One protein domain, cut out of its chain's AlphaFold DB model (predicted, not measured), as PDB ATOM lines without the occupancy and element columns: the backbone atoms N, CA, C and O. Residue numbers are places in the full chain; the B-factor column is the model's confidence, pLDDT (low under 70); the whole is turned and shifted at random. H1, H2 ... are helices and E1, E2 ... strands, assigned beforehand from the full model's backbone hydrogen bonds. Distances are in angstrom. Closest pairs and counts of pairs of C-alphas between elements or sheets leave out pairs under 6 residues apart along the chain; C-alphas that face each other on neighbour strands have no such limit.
ATOM      1  N   HIS A 136     113.951 135.468 121.902       81.00
ATOM      2  CA  HIS A 136     112.540 135.157 121.653       81.00
ATOM      3  C   HIS A 136     112.243 134.779 120.188       81.00
ATOM      4  O   HIS A 136     111.374 133.942 119.950       81.00
ATOM      5  N   VAL A 137     112.975 135.343 119.219       79.88
ATOM      6  CA  VAL A 137     112.858 134.995 117.791       79.88
ATOM      7  C   VAL A 137     113.536 133.656 117.525       79.88
ATOM      8  O   VAL A 137     112.934 132.786 116.906       79.88
ATOM      9  N   ALA A 138     114.743 133.448 118.064       84.25
ATOM     10  CA  ALA A 138     115.437 132.164 117.977       84.25
ATOM     11  C   ALA A 138     114.589 131.026 118.573       84.25
ATOM     12  O   ALA A 138     114.415 129.985 117.942       84.25
ATOM     13  N   ARG A 139     113.968 131.256 119.741       89.88
ATOM     14  CA  ARG A 139     113.007 130.323 120.343       89.88
ATOM     15  C   ARG A 139     111.815 130.058 119.419       89.88
ATOM     16  O   ARG A 139     111.474 128.901 119.227       89.88
ATOM     17  N   GLY A 140     111.210 131.095 118.834       87.94
ATOM     18  CA  GLY A 140     110.073 130.953 117.914       87.94
ATOM     19  C   GLY A 140     110.398 130.166 116.639       87.94
ATOM     20  O   GLY A 140     109.596 129.339 116.219       87.94
ATOM     21  N   ASN A 141     111.587 130.366 116.063       86.19
ATOM     22  CA  ASN A 141     112.054 129.625 114.885       86.19
ATOM     23  C   ASN A 141     112.313 128.143 115.197       86.19
ATOM     24  O   ASN A 141     112.073 127.273 114.363       86.19
ATOM     25  N   VAL A 142     112.804 127.860 116.405       91.06
ATOM     26  CA  VAL A 142     113.087 126.506 116.890       91.06
ATOM     27  C   VAL A 142     111.819 125.761 117.316       91.06
ATOM     28  O   VAL A 142     111.783 124.537 117.197       91.06
ATOM     29  N   ASP A 143     110.775 126.453 117.784       93.69
ATOM     30  CA  ASP A 143     109.549 125.874 118.360       93.69
ATOM     31  C   ASP A 143     108.574 125.271 117.322       93.69
ATOM     32  O   ASP A 143     107.379 125.572 117.287       93.69
ATOM     33  N   THR A 144     109.084 124.403 116.446       94.56
ATOM     34  CA  THR A 144     108.282 123.694 115.442       94.56
ATOM     35  C   THR A 144     107.656 122.415 116.019       94.56
ATOM     36  O   THR A 144     108.223 121.806 116.934       94.56
ATOM     37  N   PRO A 145     106.526 121.924 115.468       95.50
ATOM     38  CA  PRO A 145     105.960 120.630 115.856       95.50
ATOM     39  C   PRO A 145     106.957 119.471 115.714       95.50
ATOM     40  O   PRO A 145     107.016 118.607 116.585       95.50
ATOM     41  N   THR A 146     107.786 119.487 114.665       92.31
ATOM     42  CA  THR A 146     108.845 118.495 114.432       92.31
ATOM     43  C   THR A 146     109.908 118.547 115.526       92.31
ATOM     44  O   THR A 146     110.289 117.507 116.057       92.31
ATOM     45  N   THR A 147     110.335 119.751 115.924       93.44
ATOM     46  CA  THR A 147     111.266 119.941 117.042       93.44
ATOM     47  C   THR A 147     110.676 119.387 118.334       93.44
ATOM     48  O   THR A 147     111.337 118.619 119.021       93.44
ATOM     49  N   ARG A 148     109.417 119.714 118.660       94.94
ATOM     50  CA  ARG A 148     108.753 119.210 119.874       94.94
ATOM     51  C   ARG A 148     108.652 117.684 119.895       94.94
ATOM     52  O   ARG A 148     108.923 117.087 120.928       94.94
ATOM     53  N   LEU A 149     108.317 117.054 118.767       94.06
ATOM     54  CA  LEU A 149     108.289 115.592 118.652       94.06
ATOM     55  C   LEU A 149     109.682 114.978 118.863       94.06
ATOM     56  O   LEU A 149     109.811 114.024 119.624       94.06
ATOM     57  N   ALA A 150     110.726 115.562 118.267       93.50
ATOM     58  CA  ALA A 150     112.105 115.123 118.475       93.50
ATOM     59  C   ALA A 150     112.578 115.314 119.930       93.50
ATOM     60  O   ALA A 150     113.301 114.474 120.458       93.50
ATOM     61  N   LEU A 151     112.145 116.381 120.606       94.50
ATOM     62  CA  LEU A 151     112.446 116.617 122.020       94.50
ATOM     63  C   LEU A 151     111.713 115.657 122.959       94.50
ATOM     64  O   LEU A 151     112.298 115.242 123.954       94.50
ATOM     65  N   ASN A 152     110.469 115.289 122.648       94.88
ATOM     66  CA  ASN A 152     109.720 114.308 123.433       94.88
ATOM     67  C   ASN A 152     110.344 112.915 123.292       94.88
ATOM     68  O   ASN A 152     110.696 112.318 124.302       94.88
ATOM     69  N   ALA A 153     110.617 112.464 122.061       93.94
ATOM     70  CA  ALA A 153     111.328 111.206 121.824       93.94
ATOM     71  C   ALA A 153     112.724 111.195 122.484       93.94
ATOM     72  O   ALA A 153     113.153 110.173 123.011       93.94
ATOM     73  N   ALA A 154     113.426 112.335 122.526       93.12
ATOM     74  CA  ALA A 154     114.690 112.457 123.255       93.12
ATOM     75  C   ALA A 154     114.538 112.366 124.785       93.12
ATOM     76  O   ALA A 154     115.396 111.770 125.433       93.12
ATOM     77  N   ALA A 155     113.473 112.931 125.364       91.81
ATOM     78  CA  ALA A 155     113.179 112.828 126.797       91.81
ATOM     79  C   ALA A 155     112.730 111.409 127.202       91.81
ATOM     80  O   ALA A 155     113.110 110.924 128.263       91.81
ATOM     81  N   GLU A 156     111.983 110.726 126.333       94.50
ATOM     82  CA  GLU A 156     111.523 109.340 126.514       94.50
ATOM     83  C   GLU A 156     112.633 108.300 126.247       94.50
ATOM     84  O   GLU A 156     112.466 107.117 126.540       94.50
ATOM     85  N   GLY A 157     113.791 108.730 125.729       91.31
ATOM     86  CA  GLY A 157     114.925 107.861 125.392       91.31
ATOM     87  C   GLY A 157     114.805 107.153 124.035       91.31
ATOM     88  O   GLY A 157     115.706 106.407 123.656       91.31
ATOM     89  N   GLU A 158     113.751 107.418 123.261       94.00
ATOM     90  CA  GLU A 158     113.446 106.812 121.954       94.00
ATOM     91  C   GLU A 158     114.260 107.417 120.786       94.00
ATOM     92  O   GLU A 158     113.780 107.597 119.664       94.00
ATOM     93  N   LEU A 159     115.532 107.741 121.026       84.19
ATOM     94  CA  LEU A 159     116.404 108.438 120.069       84.19
ATOM     95  C   LEU A 159     116.709 107.631 118.801       84.19
ATOM     96  O   LEU A 159     116.937 108.221 117.742       84.19
ATOM     97  N   ASP A 160     116.627 106.303 118.880       86.50
ATOM     98  CA  ASP A 160     116.754 105.396 117.735       86.50
ATOM     99  C   ASP A 160     115.660 105.638 116.671       86.50
ATOM    100  O   ASP A 160     115.885 105.401 115.481       86.50
ATOM    101  N   LEU A 161     114.493 106.170 117.064       85.56
ATOM    102  CA  LEU A 161     113.421 106.536 116.129       85.56
ATOM    103  C   LEU A 161     113.764 107.771 115.289       85.56
ATOM    104  O   LEU A 161     113.278 107.906 114.165       85.56
ATOM    105  N   LEU A 162     114.609 108.665 115.811       83.31
ATOM    106  CA  LEU A 162     114.965 109.925 115.156       83.31
ATOM    107  C   LEU A 162     116.095 109.779 114.128       83.31
ATOM    108  O   LEU A 162     116.316 110.711 113.356       83.31
ATOM    109  N   ARG A 163     116.805 108.637 114.109       87.94
ATOM    110  CA  ARG A 163     117.931 108.347 113.193       87.94
ATOM    111  C   ARG A 163     118.934 109.501 113.089       87.94
ATOM    112  O   ARG A 163     119.346 109.907 112.002       87.94
ATOM    113  N   LEU A 164     119.308 110.056 114.241       85.31
ATOM    114  CA  LEU A 164     120.275 111.149 114.354       85.31
ATOM    115  C   LEU A 164     121.704 110.612 114.178       85.31
ATOM    116  O   LEU A 164     122.522 110.686 115.091       85.31
ATOM    117  N   ASP A 165     121.995 110.039 113.014       80.88
ATOM    118  CA  ASP A 165     123.301 109.450 112.702       80.88
ATOM    119  C   ASP A 165     124.367 110.545 112.518       80.88
ATOM    120  O   ASP A 165     125.540 110.364 112.855       80.88
ATOM    121  N   GLU A 166     123.949 111.725 112.052       86.38
ATOM    122  CA  GLU A 166     124.820 112.881 111.874       86.38
ATOM    123  C   GLU A 166     125.082 113.623 113.188       86.38
ATOM    124  O   GLU A 166     124.178 114.092 113.885       86.38
ATOM    125  N   ALA A 167     126.365 113.819 113.490       81.94
ATOM    126  CA  ALA A 167     126.811 114.510 114.693       81.94
ATOM    127  C   ALA A 167     126.317 115.976 114.759       81.94
ATOM    128  O   ALA A 167     126.035 116.484 115.844       81.94
ATOM    129  N   GLY A 168     126.136 116.628 113.602       82.31
ATOM    130  CA  GLY A 168     125.547 117.967 113.501       82.31
ATOM    131  C   GLY A 168     124.071 118.015 113.908       82.31
ATOM    132  O   GLY A 168     123.669 118.941 114.609       82.31
ATOM    133  N   ALA A 169     123.279 116.993 113.564       86.12
ATOM    134  CA  ALA A 169     121.865 116.917 113.938       86.12
ATOM    135  C   ALA A 169     121.680 116.776 115.461       86.12
ATOM    136  O   ALA A 169     120.782 117.387 116.036       86.12
ATOM    137  N   LYS A 170     122.583 116.050 116.141       88.44
ATOM    138  CA  LYS A 170     122.609 115.964 117.616       88.44
ATOM    139  C   LYS A 170     122.898 117.320 118.262       88.44
ATOM    140  O   LYS A 170     122.204 117.704 119.200       88.44
ATOM    141  N   VAL A 171     123.875 118.065 117.733       87.12
ATOM    142  CA  VAL A 171     124.211 119.416 118.217       87.12
ATOM    143  C   VAL A 171     123.060 120.393 117.970       87.12
ATOM    144  O   VAL A 171     122.724 121.147 118.876       87.12
ATOM    145  N   GLN A 172     122.413 120.354 116.801       88.12
ATOM    146  CA  GLN A 172     121.232 121.174 116.500       88.12
ATOM    147  C   GLN A 172     120.038 120.834 117.400       88.12
ATOM    148  O   GLN A 172     119.347 121.741 117.861       88.12
ATOM    149  N   LEU A 173     119.798 119.552 117.697       92.88
ATOM    150  CA  LEU A 173     118.715 119.170 118.600       92.88
ATOM    151  C   LEU A 173     119.028 119.587 120.043       92.88
ATOM    152  O   LEU A 173     118.164 120.169 120.689       92.88
ATOM    153  N   LEU A 174     120.262 119.405 120.526       92.56
ATOM    154  CA  LEU A 174     120.705 119.959 121.811       92.56
ATOM    155  C   LEU A 174     120.567 121.493 121.838       92.56
ATOM    156  O   LEU A 174     120.160 122.060 122.851       92.56
ATOM    157  N   ASP A 175     120.835 122.177 120.724       88.31
ATOM    158  CA  ASP A 175     120.594 123.611 120.595       88.31
ATOM    159  C   ASP A 175     119.096 123.946 120.752       88.31
ATOM    160  O   ASP A 175     118.712 124.814 121.545       88.31
ATOM    161  N   ALA A 176     118.224 123.179 120.103       92.12
ATOM    162  CA  ALA A 176     116.785 123.336 120.241       92.12
ATOM    163  C   ALA A 176     116.284 123.114 121.680       92.12
ATOM    164  O   ALA A 176     115.467 123.896 122.177       92.12
ATOM    165  N   VAL A 177     116.808 122.098 122.378       94.38
ATOM    166  CA  VAL A 177     116.455 121.807 123.776       94.38
ATOM    167  C   VAL A 177     116.672 123.028 124.668       94.38
ATOM    168  O   VAL A 177     115.781 123.417 125.426       94.38
ATOM    169  N   LEU A 178     117.871 123.615 124.606       90.62
ATOM    170  CA  LEU A 178     118.291 124.667 125.532       90.62
ATOM    171  C   LEU A 178     117.535 125.981 125.287       90.62
ATOM    172  O   LEU A 178     117.316 126.741 126.228       90.62
ATOM    173  N   LEU A 179     117.098 126.228 124.047       89.31
ATOM    174  CA  LEU A 179     116.226 127.353 123.697       89.31
ATOM    175  C   LEU A 179     114.783 127.172 124.187       89.31
ATOM    176  O   LEU A 179     114.124 128.152 124.548       89.31
ATOM    177  N   LEU A 180     114.284 125.934 124.206       92.56
ATOM    178  CA  LEU A 180     112.915 125.621 124.622       92.56
ATOM    179  C   LEU A 180     112.781 125.341 126.127       92.56
ATOM    180  O   LEU A 180     111.690 125.522 126.672       92.56
ATOM    181  N   GLY A 181     113.879 124.993 126.804       91.62
ATOM    182  CA  GLY A 181     113.948 124.799 128.253       91.62
ATOM    183  C   GLY A 181     113.534 123.404 128.736       91.62
ATOM    184  O   GLY A 181     113.129 123.268 129.887       91.62
ATOM    185  N   ASN A 182     113.612 122.374 127.886       93.19
ATOM    186  CA  ASN A 182     113.296 120.996 128.283       93.19
ATOM    187  C   ASN A 182     114.502 120.361 129.010       93.19
ATOM    188  O   ASN A 182     115.473 119.943 128.383       93.19
ATOM    189  N   ALA A 183     114.451 120.308 130.343       85.12
ATOM    190  CA  ALA A 183     115.566 119.830 131.162       85.12
ATOM    191  C   ALA A 183     115.891 118.339 130.942       85.12
ATOM    192  O   ALA A 183     117.065 117.974 130.891       85.12
ATOM    193  N   GLU A 184     114.875 117.494 130.767       88.75
ATOM    194  CA  GLU A 184     115.027 116.041 130.615       88.75
ATOM    195  C   GLU A 184     115.716 115.695 129.293       88.75
ATOM    196  O   GLU A 184     116.780 115.074 129.295       88.75
ATOM    197  N   ALA A 185     115.214 116.227 128.173       90.75
ATOM    198  CA  ALA A 185     115.868 116.080 126.874       90.75
ATOM    199  C   ALA A 185     117.299 116.658 126.874       90.75
ATOM    200  O   ALA A 185     118.156 116.188 126.125       90.75
ATOM    201  N   SER A 186     117.589 117.660 127.721       90.12
ATOM    202  CA  SER A 186     118.913 118.306 127.761       90.12
ATOM    203  C   SER A 186     119.984 117.397 128.350       90.12
ATOM    204  O   SER A 186     121.108 117.385 127.853       90.12
ATOM    205  N   LEU A 187     119.614 116.601 129.357       87.94
ATOM    206  CA  LEU A 187     120.480 115.602 129.970       87.94
ATOM    207  C   LEU A 187     120.843 114.536 128.936       87.94
ATOM    208  O   LEU A 187     122.017 114.401 128.590       87.94
ATOM    209  N   VAL A 188     119.830 113.882 128.361       91.25
ATOM    210  CA  VAL A 188     120.006 112.772 127.411       91.25
ATOM    211  C   VAL A 188     120.800 113.207 126.170       91.25
ATOM    212  O   VAL A 188     121.754 112.540 125.765       91.25
ATOM    213  N   LEU A 189     120.486 114.370 125.586       89.94
ATOM    214  CA  LEU A 189     121.217 114.866 124.414       89.94
ATOM    215  C   LEU A 189     122.631 115.364 124.751       89.94
ATOM    216  O   LEU A 189     123.509 115.288 123.890       89.94
ATOM    217  N   SER A 190     122.896 115.816 125.983       88.19
ATOM    218  CA  SER A 190     124.259 116.169 126.408       88.19
ATOM    219  C   SER A 190     125.176 114.946 126.512       88.19
ATOM    220  O   SER A 190     126.338 115.027 126.107       88.19
ATOM    221  N   GLU A 191     124.653 113.800 126.961       88.00
ATOM    222  CA  GLU A 191     125.390 112.533 126.989       88.00
ATOM    223  C   GLU A 191     125.688 112.039 125.565       88.00
ATOM    224  O   GLU A 191     126.830 111.693 125.254       88.00
ATOM    225  N   LEU A 192     124.702 112.109 124.661       85.69
ATOM    226  CA  LEU A 192     124.860 111.715 123.254       85.69
ATOM    227  C   LEU A 192     125.821 112.594 122.440       85.69
ATOM    228  O   LEU A 192     126.409 112.107 121.470       85.69
ATOM    229  N   CYS A 193     125.971 113.874 122.786       86.00
ATOM    230  CA  CYS A 193     126.918 114.773 122.116       86.00
ATOM    231  C   CYS A 193     128.371 114.578 122.596       86.00
ATOM    232  O   CYS A 193     129.313 115.009 121.923       86.00
ATOM    233  N   GLY A 194     128.580 113.915 123.739       84.88
ATOM    234  CA  GLY A 194     129.901 113.581 124.271       84.88
ATOM    235  C   GLY A 194     130.792 114.809 124.498       84.88
ATOM    236  O   GLY A 194     130.532 115.649 125.362       84.88
ATOM    237  N   GLN A 195     131.888 114.909 123.737       69.50
ATOM    238  CA  GLN A 195     132.805 116.057 123.800       69.50
ATOM    239  C   GLN A 195     132.377 117.238 122.908       69.50
ATOM    240  O   GLN A 195     132.886 118.345 123.092       69.50
ATOM    241  N   MET A 196     131.432 117.053 121.979       62.56
ATOM    242  CA  MET A 196     130.941 118.138 121.125       62.56
ATOM    243  C   MET A 196     129.921 118.994 121.871       62.56
ATOM    244  O   MET A 196     128.714 118.784 121.795       62.56
ATOM    245  N   ARG A 197     130.419 119.979 122.617       62.88
ATOM    246  CA  ARG A 197     129.580 120.926 123.355       62.88
ATOM    247  C   ARG A 197     129.290 122.156 122.485       62.88
ATOM    248  O   ARG A 197     130.253 122.792 122.050       62.88
ATOM    249  N   PRO A 198     128.016 122.526 122.241       58.41
ATOM    250  CA  PRO A 198     127.696 123.792 121.594       58.41
ATOM    251  C   PRO A 198     128.146 124.949 122.494       58.41
ATOM    252  O   PRO A 198     127.717 125.067 123.643       58.41
ATOM    253  N   LEU A 199     129.022 125.803 121.969       50.91
ATOM    254  CA  LEU A 199     129.408 127.056 122.612       50.91
ATOM    255  C   LEU A 199     128.441 128.149 122.158       50.91
ATOM    256  O   LEU A 199     128.246 128.345 120.961       50.91
ATOM    257  N   ARG A 200     127.847 128.869 123.114       63.25
ATOM    258  CA  ARG A 200     126.933 129.983 122.839       63.25
ATOM    259  C   ARG A 200     127.414 131.274 123.467       63.25
ATOM    260  O   ARG A 200     127.816 131.287 124.629       63.25
ATOM    261  N   ILE A 201     127.253 132.368 122.732       49.09
ATOM    262  CA  ILE A 201     127.353 133.728 123.255       49.09
ATOM    263  C   ILE A 201     126.151 134.497 122.709       49.09
ATOM    264  O   ILE A 201     126.082 134.778 121.518       49.09
ATOM    265  N   TRP A 202     125.198 134.821 123.581       57.25
ATOM    266  CA  TRP A 202     124.069 135.689 123.243       57.25
ATOM    267  C   TRP A 202     124.453 137.166 123.386       57.25
ATOM    268  O   TRP A 202     125.368 137.511 124.142       57.25
ATOM    269  N   ALA A 203     123.728 138.046 122.692       48.78
ATOM    270  CA  ALA A 203     123.896 139.490 122.812       48.78
ATOM    271  C   ALA A 203     123.790 139.963 124.279       48.78
ATOM    272  O   ALA A 203     123.059 139.401 125.091       48.78
ATOM    273  N   PHE A 204     124.515 141.030 124.627       43.56
ATOM    274  CA  PHE A 204     124.730 141.458 126.022       43.56
ATOM    275  C   PHE A 204     123.451 141.877 126.785       43.56
ATOM    276  O   PHE A 204     123.474 141.978 128.015       43.56
ATOM    277  N   SER A 205     122.339 142.125 126.083       43.41
ATOM    278  CA  SER A 205     121.009 142.349 126.670       43.41
ATOM    279  C   SER A 205     120.353 141.064 127.188       43.41
ATOM    280  O   SER A 205     119.664 141.105 128.206       43.41
ATOM    281  N   ASP A 206     120.628 139.935 126.535       50.47
ATOM    282  CA  ASP A 206     119.901 138.666 126.655       50.47
ATOM    283  C   ASP A 206     120.798 137.568 127.271       50.47
ATOM    284  O   ASP A 206     120.558 136.374 127.097       50.47
ATOM    285  N   LEU A 207     121.880 137.960 127.958       41.50
ATOM    286  CA  LEU A 207     122.963 137.060 128.360       41.50
ATOM    287  C   LEU A 207     122.503 135.965 129.343       41.50
ATOM    288  O   LEU A 207     122.486 136.157 130.561       41.50
ATOM    289  N   VAL A 208     122.223 134.782 128.799       45.06
ATOM    290  CA  VAL A 208     122.060 133.529 129.540       45.06
ATOM    291  C   VAL A 208     123.413 132.825 129.608       45.06
ATOM    292  O   VAL A 208     123.894 132.293 128.608       45.06
ATOM    293  N   CYS A 209     124.035 132.807 130.790       37.41
ATOM    294  CA  CYS A 209     125.241 132.014 131.018       37.41
ATOM    295  C   CYS A 209     124.844 130.630 131.538       37.41
ATOM    296  O   CYS A 209     124.342 130.492 132.656       37.41
ATOM    297  N   MET A 210     125.069 129.602 130.720       42.66
ATOM    298  CA  MET A 210     124.828 128.216 131.100       42.66
ATOM    299  C   MET A 210     126.129 127.601 131.616       42.66
ATOM    300  O   MET A 210     127.058 127.361 130.845       42.66
ATOM    301  N   LYS A 211     126.210 127.350 132.926       38.69
ATOM    302  CA  LYS A 211     127.360 126.663 133.524       38.69
ATOM    303  C   LYS A 211     126.998 125.202 133.766       38.69
ATOM    304  O   LYS A 211     126.260 124.888 134.695       38.69
ATOM    305  N   ILE A 212     127.537 124.316 132.932       42.78
ATOM    306  CA  ILE A 212     127.469 122.867 133.150       42.78
ATOM    307  C   ILE A 212     128.467 122.532 134.265       42.78
ATOM    308  O   ILE A 212     129.659 122.821 134.134       42.78
ATOM    309  N   ALA A 213     127.977 121.992 135.380       35.16
ATOM    310  CA  ALA A 213     128.815 121.563 136.496       35.16
ATOM    311  C   ALA A 213     129.555 120.258 136.157       35.16
ATOM    312  O   ALA A 213     129.093 119.461 135.341       35.16
ATOM    313  N   GLU A 214     130.704 120.020 136.791       39.00
ATOM    314  CA  GLU A 214     131.389 118.736 136.654       39.00
ATOM    315  C   GLU A 214     130.727 117.666 137.531       39.00
ATOM    316  O   GLU A 214     130.557 117.846 138.735       39.00
ATOM    317  N   ARG A 215     130.391 116.552 136.871       40.03
ATOM    318  CA  ARG A 215     130.012 115.212 137.351       40.03
ATOM    319  C   ARG A 215     128.847 115.033 138.338       40.03
ATOM    320  O   ARG A 215     128.124 114.066 138.147       40.03
ATOM    321  N   ASP A 216     128.619 115.921 139.307       41.38
ATOM    322  CA  ASP A 216     127.655 115.697 140.408       41.38
ATOM    323  C   ASP A 216     126.817 116.945 140.800       41.38
ATOM    324  O   ASP A 216     126.239 117.004 141.887       41.38
ATOM    325  N   GLY A 217     126.741 117.975 139.945       36.97
ATOM    326  CA  GLY A 217     125.986 119.214 140.213       36.97
ATOM    327  C   GLY A 217     124.796 119.443 139.263       36.97
ATOM    328  O   GLY A 217     124.924 119.159 138.071       36.97
ATOM    329  N   PRO A 218     123.656 119.996 139.733       37.16
ATOM    330  CA  PRO A 218     122.516 120.302 138.870       37.16
ATOM    331  C   PRO A 218     122.835 121.417 137.862       37.16
ATOM    332  O   PRO A 218     123.597 122.346 138.145       37.16
ATOM    333  N   PHE A 219     122.206 121.347 136.689       43.47
ATOM    334  CA  PHE A 219     122.346 122.344 135.629       43.47
ATOM    335  C   PHE A 219     121.723 123.679 136.057       43.47
ATOM    336  O   PHE A 219     120.554 123.738 136.433       43.47
ATOM    337  N   GLY A 220     122.505 124.761 135.986       39.25
ATOM    338  CA  GLY A 220     122.079 126.102 136.385       39.25
ATOM    339  C   GLY A 220     122.061 127.090 135.221       39.25
ATOM    340  O   GLY A 220     123.111 127.435 134.673       39.25
ATOM    341  N   LEU A 221     120.872 127.603 134.893       36.78
ATOM    342  CA  LEU A 221     120.705 128.810 134.080       36.78
ATOM    343  C   LEU A 221     120.978 130.039 134.956       36.78
ATOM    344  O   LEU A 221     120.145 130.420 135.777       36.78
ATOM    345  N   VAL A 222     122.136 130.682 134.785       37.19
ATOM    346  CA  VAL A 222     122.438 131.929 135.498       37.19
ATOM    347  C   VAL A 222     121.868 133.101 134.703       37.19
ATOM    348  O   VAL A 222     122.468 133.571 133.735       37.19
ATOM    349  N   THR A 223     120.697 133.575 135.126       35.78
ATOM    350  CA  THR A 223     120.100 134.835 134.661       35.78
ATOM    351  C   THR A 223     120.524 135.999 135.564       35.78
ATOM    352  O   THR A 223     120.963 135.805 136.702       35.78
ATOM    353  N   ARG A 224     120.417 137.241 135.074       33.62
ATOM    354  CA  ARG A 224     120.626 138.427 135.921       33.62
ATOM    355  C   ARG A 224     119.525 138.526 136.991       33.62
ATOM    356  O   ARG A 224     118.351 138.362 136.650       33.62
TER     357      ARG A 224
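AT A GLANCE: This is residues 136 to 224 of the 718 residues of the protein "Hypothetical protein" of Polarella glacialis (UniProt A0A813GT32). A helical hairpin, H4 and H5, makes the core of a small helical body; H2 crosses both of its helices nearly at right angles, H1 packs on the last residues of H4, and short H3 sits on H2. A long link without named elements leads from H5 to a small two-stranded hairpin, E1 and E2, apart from H1 to H4, whose loop at residues 213 to 218 sticks out. The printed part has 89 residues with five named helices followed by two named strands, in the order H1 H2 H3 H4 H5 E1 E2; the sheet, E1 - E2, is antiparallel and the class is mostly helix. The whole is compact, with a radius of gyration of the C-alphas of 13.1 A and spans of 38 by 33 by 20 A.

HOW THE PARTS SIT: H1, residues 136 to 142, touches residues 176 to 180 alone of H4, residues 167 to 180; the closest C-alphas are those of Arg 139 and Leu 179, 5.5 A apart, and the helices run opposite ways at a steep tilt of 42 degrees. H2, residues 145 to 155, meets H1 only through their link. H2 touches residues 173 to 177 alone of H4, about perpendicular at 82 degrees, with the C-alphas of Leu 151 and Val 177 closest at 6.8 A. H3, residues 159 to 162, touches H2, closest at the C-alphas of Ala 153 and Leu 159, 6.0 A, and is apart from H4. H5, residues 183 to 193, forms a helical hairpin with H4, opposite ways at a shallow tilt of 18 degrees; the C-alphas of Leu 174 and Leu 189 are closest, 5.7 A. H5 also touches H2, about perpendicular at 80 degrees, with the C-alphas of Ala 155 and Ala 185 closest at 4.2 A. The helix packing is mostly crossed, and H2 and H4 are the hubs, touching three helices each. E1, residues 209 to 211, and E2, residues 220 to 222, form an antiparallel hairpin, with N 222 and O 209 within hydrogen-bond range at 3.1 A. In H1, H2, H4 and H5 every O i to N i+4 pair is within hydrogen-bond range; H3 is too short for such a pair.

IN THESE COORDINATES: H1 begins at C-alpha 136, (112.540, 135.157, 121.653). H2 measures 15.3 A from first to last C-alpha, H4 20.4 A and H5 15.4 A. H4 begins at C-alpha 167, (126.811, 114.510, 114.693), and E2 ends at C-alpha 222, (122.438, 131.929, 135.498).

THE WHOLE: The C-alphas of Asp 160 and Ser 205 are the two farthest apart, 38.3 A. The printed part has no cut. The link from H5 to E1, residues 194 to 208, is long. The mean pLDDT of the printed part is 74.5, and residues 195 to 224 are under 70.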